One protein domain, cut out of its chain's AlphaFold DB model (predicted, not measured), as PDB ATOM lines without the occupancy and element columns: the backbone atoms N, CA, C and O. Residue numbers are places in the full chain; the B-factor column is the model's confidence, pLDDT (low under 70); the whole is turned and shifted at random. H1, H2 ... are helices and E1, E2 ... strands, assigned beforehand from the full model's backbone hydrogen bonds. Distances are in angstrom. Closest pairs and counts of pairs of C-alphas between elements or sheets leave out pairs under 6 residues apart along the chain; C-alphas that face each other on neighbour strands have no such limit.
ATOM      1  N   TRP A  40     109.092 135.885  61.986       80.31
ATOM      2  CA  TRP A  40     108.018 135.181  62.685       80.31
ATOM      3  C   TRP A  40     106.983 136.141  63.262       80.31
ATOM      4  O   TRP A  40     105.790 135.909  63.079       80.31
ATOM      5  N   MET A  41     107.408 137.248  63.877       77.88
ATOM      6  CA  MET A  41     106.490 138.287  64.354       77.88
ATOM      7  C   MET A  41     105.712 138.925  63.198       77.88
ATOM      8  O   MET A  41     104.510 139.146  63.318       77.88
ATOM      9  N   LEU A  42     106.356 139.173  62.054       78.62
ATOM     10  CA  LEU A  42     105.692 139.702  60.859       78.62
ATOM     11  C   LEU A  42     104.637 138.736  60.314       78.62
ATOM     12  O   LEU A  42     103.551 139.161  59.924       78.62
ATOM     13  N   THR A  43     104.944 137.441  60.281       81.88
ATOM     14  CA  THR A  43     104.009 136.411  59.806       81.88
ATOM     15  C   THR A  43     102.859 136.213  60.793       81.88
ATOM     16  O   THR A  43     101.704 136.121  60.381       81.88
ATOM     17  N   TYR A  44     103.154 136.227  62.092       80.88
ATOM     18  CA  TYR A  44     102.156 136.091  63.144       80.88
ATOM     19  C   TYR A  44     101.203 137.289  63.186       80.88
ATOM     20  O   TYR A  44      99.995 137.087  63.164       80.88
ATOM     21  N   ASN A  45     101.710 138.524  63.122       81.88
ATOM     22  CA  ASN A  45     100.873 139.732  63.091       81.88
ATOM     23  C   ASN A  45      99.970 139.790  61.844       81.88
ATOM     24  O   ASN A  45      98.898 140.389  61.881       81.88
ATOM     25  N   LYS A  46     100.378 139.173  60.724       80.69
ATOM     26  CA  LYS A  46      99.519 139.049  59.532       80.69
ATOM     27  C   LYS A  46      98.343 138.098  59.760       80.69
ATOM     28  O   LYS A  46      97.272 138.339  59.213       80.69
ATOM     29  N   ALA A  47      98.544 137.028  60.527       83.25
ATOM     30  CA  ALA A  47      97.488 136.081  60.884       83.25
ATOM     31  C   ALA A  47      96.623 136.579  62.058       83.25
ATOM     32  O   ALA A  47      95.427 136.301  62.101       83.25
ATOM     33  N   HIS A  48      97.225 137.344  62.971       82.19
ATOM     34  CA  HIS A  48      96.635 137.853  64.207       82.19
ATOM     35  C   HIS A  48      96.855 139.368  64.313       82.19
ATOM     36  O   HIS A  48      97.780 139.814  64.994       82.19
ATOM     37  N   PRO A  49      96.031 140.187  63.632       79.75
ATOM     38  CA  PRO A  49      96.158 141.646  63.676       79.75
ATOM     39  C   PRO A  49      95.831 142.237  65.059       79.75
ATOM     40  O   PRO A  49      96.141 143.395  65.333       79.75
ATOM     41  N   ASP A  50      95.191 141.453  65.924       81.94
ATOM     42  CA  ASP A  50      94.889 141.759  67.319       81.94
ATOM     43  C   ASP A  50      96.112 141.654  68.244       81.94
ATOM     44  O   ASP A  50      96.096 142.215  69.342       81.94
ATOM     45  N   VAL A  51      97.189 141.000  67.799       81.00
ATOM     46  CA  VAL A  51      98.424 140.850  68.570       81.00
ATOM     47  C   VAL A  51      99.522 141.723  67.972       81.00
ATOM     48  O   VAL A  51      99.783 141.705  66.773       81.00
ATOM     49  N   GLN A  52     100.184 142.501  68.823       82.56
ATOM     50  CA  GLN A  52     101.289 143.368  68.444       82.56
ATOM     51  C   GLN A  52     102.542 142.938  69.207       82.56
ATOM     52  O   GLN A  52     102.661 143.157  70.412       82.56
ATOM     53  N   LEU A  53     103.453 142.282  68.491       82.44
ATOM     54  CA  LEU A  53     104.735 141.823  69.023       82.44
ATOM     55  C   LEU A  53     105.847 142.806  68.646       82.44
ATOM     56  O   LEU A  53     106.074 143.079  67.466       82.44
ATOM     57  N   ASN A  54     106.559 143.313  69.648       84.44
ATOM     58  CA  ASN A  54     107.706 144.198  69.484       84.44
ATOM     59  C   ASN A  54     108.937 143.542  70.114       84.44
ATOM     60  O   ASN A  54     108.878 143.135  71.267       84.44
ATOM     61  N   TYR A  55     110.060 143.463  69.392       81.75
ATOM     62  CA  TYR A  55     111.310 142.903  69.919       81.75
ATOM     63  C   TYR A  55     112.481 143.876  69.759       81.75
ATOM     64  O   TYR A  55     112.722 144.388  68.667       81.75
ATOM     65  N   GLN A  56     113.223 144.110  70.842       82.06
ATOM     66  CA  GLN A  56     114.390 144.990  70.890       82.06
ATOM     67  C   GLN A  56     115.673 144.184  71.116       82.06
ATOM     68  O   GLN A  56     115.879 143.549  72.152       82.06
ATOM     69  N   SER A  57     116.581 144.228  70.146       80.44
ATOM     70  CA  SER A  57     117.870 143.538  70.251       80.44
ATOM     71  C   SER A  57     118.936 144.409  70.895       80.44
ATOM     72  O   SER A  57     119.769 145.005  70.218       80.44
ATOM     73  N   ILE A  58     118.902 144.454  72.221       80.06
ATOM     74  CA  ILE A  58     119.821 145.231  73.064       80.06
ATOM     75  C   ILE A  58     120.915 144.370  73.719       80.06
ATOM     76  O   ILE A  58     121.732 144.869  74.490       80.06
ATOM     77  N   GLY A  59     120.937 143.067  73.421       78.12
ATOM     78  CA  GLY A  59     121.792 142.079  74.075       78.12
ATOM     79  C   GLY A  59     121.133 141.469  75.316       78.12
ATOM     80  O   GLY A  59     120.247 142.059  75.935       78.12
ATOM     81  N   SER A  60     121.566 140.264  75.699       77.75
ATOM     82  CA  SER A  60     120.983 139.526  76.831       77.75
ATOM     83  C   SER A  60     121.101 140.282  78.159       77.75
ATOM     84  O   SER A  60     120.143 140.319  78.922       77.75
ATOM     85  N   GLY A  61     122.236 140.942  78.411       77.44
ATOM     86  CA  GLY A  61     122.438 141.755  79.616       77.44
ATOM     87  C   GLY A  61     121.518 142.979  79.688       77.44
ATOM     88  O   GLY A  61     120.959 143.262  80.745       77.44
ATOM     89  N   GLY A  62     121.307 143.666  78.559       80.25
ATOM     90  CA  GLY A  62     120.378 144.797  78.474       80.25
ATOM     91  C   GLY A  62     118.923 144.363  78.666       80.25
ATOM     92  O   GLY A  62     118.181 145.008  79.403       80.25
ATOM     93  N   GLY A  63     118.537 143.232  78.067       77.69
ATOM     94  CA  GLY A  63     117.192 142.671  78.209       77.69
ATOM     95  C   GLY A  63     116.870 142.258  79.645       77.69
ATOM     96  O   GLY A  63     115.799 142.584  80.147       77.69
ATOM     97  N   ILE A  64     117.814 141.610  80.344       78.06
ATOM     98  CA  ILE A  64     117.635 141.223  81.755       78.06
ATOM     99  C   ILE A  64     117.429 142.464  82.626       78.06
ATOM    100  O   ILE A  64     116.582 142.445  83.517       78.06
ATOM    101  N   ARG A  65     118.176 143.541  82.357       80.19
ATOM    102  CA  ARG A  65     118.056 144.809  83.082       80.19
ATOM    103  C   ARG A  65     116.659 145.409  82.922       80.19
ATOM    104  O   ARG A  65     116.002 145.638  83.923       80.19
ATOM    105  N   GLN A  66     116.181 145.584  81.690       80.31
ATOM    106  CA  GLN A  66     114.858 146.170  81.423       80.31
ATOM    107  C   GLN A  66     113.702 145.327  81.960       80.31
ATOM    108  O   GLN A  66     112.703 145.871  82.422       80.31
ATOM    109  N   PHE A  67     113.845 144.005  81.914       80.38
ATOM    110  CA  PHE A  67     112.867 143.085  82.479       80.38
ATOM    111  C   PHE A  67     112.850 143.136  84.012       80.38
ATOM    112  O   PHE A  67     111.786 143.178  84.620       80.38
ATOM    113  N   SER A  68     114.027 143.177  84.645       80.75
ATOM    114  CA  SER A  68     114.144 143.271  86.110       80.75
ATOM    115  C   SER A  68     113.683 144.632  86.637       80.75
ATOM    116  O   SER A  68     113.100 144.705  87.715       80.75
ATOM    117  N   ASP A  69     113.926 145.692  85.865       82.81
ATOM    118  CA  ASP A  69     113.538 147.065  86.188       82.81
ATOM    119  C   ASP A  69     112.056 147.345  85.829       82.81
ATOM    120  O   ASP A  69     111.504 148.357  86.256       82.81
ATOM    121  N   GLY A  70     111.391 146.451  85.078       79.00
ATOM    122  CA  GLY A  70     109.973 146.556  84.700       79.00
ATOM    123  C   GLY A  70     109.648 147.741  83.783       79.00
ATOM    124  O   GLY A  70     108.510 148.202  83.749       79.00
ATOM    125  N   THR A  71     110.651 148.273  83.087       76.00
ATOM    126  CA  THR A  71     110.563 149.557  82.385       76.00
ATOM    127  C   THR A  71     110.100 149.431  80.940       76.00
ATOM    128  O   THR A  71     109.338 150.281  80.495       76.00
ATOM    129  N   ASP A  72     110.507 148.376  80.224       75.81
ATOM    130  CA  ASP A  72     110.286 148.291  78.768       75.81
ATOM    131  C   ASP A  72     110.087 146.869  78.207       75.81
ATOM    132  O   ASP A  72     109.559 146.718  77.101       75.81
ATOM    133  N   ALA A  73     110.499 145.825  78.937       78.62
ATOM    134  CA  ALA A  73     110.476 144.442  78.463       78.62
ATOM    135  C   ALA A  73     109.577 143.563  79.340       78.62
ATOM    136  O   ALA A  73     109.839 143.382  80.525       78.62
ATOM    137  N   ASP A  74     108.553 142.975  78.728       79.38
ATOM    138  CA  ASP A  74     107.709 141.933  79.319       79.38
ATOM    139  C   ASP A  74     108.351 140.542  79.179       79.38
ATOM    140  O   ASP A  74     108.217 139.682  80.045       79.38
ATOM    141  N   ILE A  75     109.112 140.326  78.100       79.19
ATOM    142  CA  ILE A  75     109.812 139.065  77.830       79.19
ATOM    143  C   ILE A  75     111.296 139.343  77.599       79.19
ATOM    144  O   ILE A  75     111.657 140.223  76.817       79.19
ATOM    145  N   VAL A  76     112.174 138.553  78.226       81.88
ATOM    146  CA  VAL A  76     113.620 138.616  77.978       81.88
ATOM    147  C   VAL A  76     114.137 137.388  77.231       81.88
ATOM    148  O   VAL A  76     113.919 136.250  77.646       81.88
ATOM    149  N   VAL A  77     114.869 137.613  76.137       76.31
ATOM    150  CA  VAL A  77     115.586 136.546  75.419       76.31
ATOM    151  C   VAL A  77     117.046 136.546  75.861       76.31
ATOM    152  O   VAL A  77     117.794 137.492  75.615       76.31
ATOM    153  N   VAL A  78     117.484 135.466  76.498       74.19
ATOM    154  CA  VAL A  78     118.856 135.322  76.999       74.19
ATOM    155  C   VAL A  78     119.556 134.224  76.208       74.19
ATOM    156  O   VAL A  78     119.041 133.114  76.097       74.19
ATOM    157  N   HIS A  79     120.743 134.516  75.670       64.44
ATOM    158  CA  HIS A  79     121.631 133.466  75.182       64.44
ATOM    159  C   HIS A  79     122.406 132.913  76.376       64.44
ATOM    160  O   HIS A  79     123.151 133.645  77.030       64.44
ATOM    161  N   ARG A  80     122.181 131.640  76.677       57.50
ATOM    162  CA  ARG A  80     122.814 130.907  77.767       57.50
ATOM    163  C   ARG A  80     123.787 129.908  77.129       57.50
ATOM    164  O   ARG A  80     123.434 129.257  76.147       57.50
ATOM    165  N   SER A  81     125.032 129.856  77.606       53.50
ATOM    166  CA  SER A  81     126.126 129.073  76.993       53.50
ATOM    167  C   SER A  81     125.886 127.554  76.975       53.50
ATOM    168  O   SER A  81     126.628 126.818  76.340       53.50
ATOM    169  N   ASP A  82     124.854 127.096  77.676       57.06
ATOM    170  CA  ASP A  82     124.369 125.725  77.821       57.06
ATOM    171  C   ASP A  82     123.337 125.300  76.753       57.06
ATOM    172  O   ASP A  82     122.903 124.152  76.744       57.06
ATOM    173  N   GLY A  83     122.976 126.172  75.801       45.47
ATOM    174  CA  GLY A  83     122.300 125.759  74.561       45.47
ATOM    175  C   GLY A  83     120.789 125.491  74.641       45.47
ATOM    176  O   GLY A  83     120.211 125.069  73.642       45.47
TER     177      GLY A  83
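What this domain is: This is residues 40 to 83 of the 96 residues of the protein "PBP_domain domain-containing protein" of Gemmatimonadetes bacterium (UniProt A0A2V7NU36). A loose, flat two-ended shape: the extended strand E1 links a small helix, H1, at one end to a second part at the other, where helix H2 and the short strand E2 pack together. The printed part has 44 residues, with two named helices and two named strands in the order H1, E1, H2, E2, of mixed class. The radius of gyration of the C-alphas is 12.7 A, and the spans are 32 by 27 by 13 A.

Where its parts are: H1, residues 40 to 47, begins at C-alpha 40 (108.018, 135.181, 62.685). E1, residues 51 to 56, is 16.7 A long. H2, residues 60 to 69, is 14.1 A long. E2, residues 75 to 77, ends at C-alpha 77 (115.586, 136.546, 75.419).

How they stand to each other: The closest C-alphas of H1 and E1, Asn 45 and Val 51, are 6.1 A apart. Those of H2 and E2, Gly 63 and Val 76, are 5.4 A apart. E1 and H2 are only just apart, at 8.2 A. E1 and E2 are near each other, but each pairs with no named strand. H1 is apart from H2 and E2. In H1 and H2 every O i to N i+4 pair is within hydrogen-bond range.

The domain as a whole: The C-alphas farthest apart, Pro 49 and Asp 82, are 35.3 A apart. The three links are tight, and the printed part has no cut. Residues 79 to 83 have pLDDT under 70.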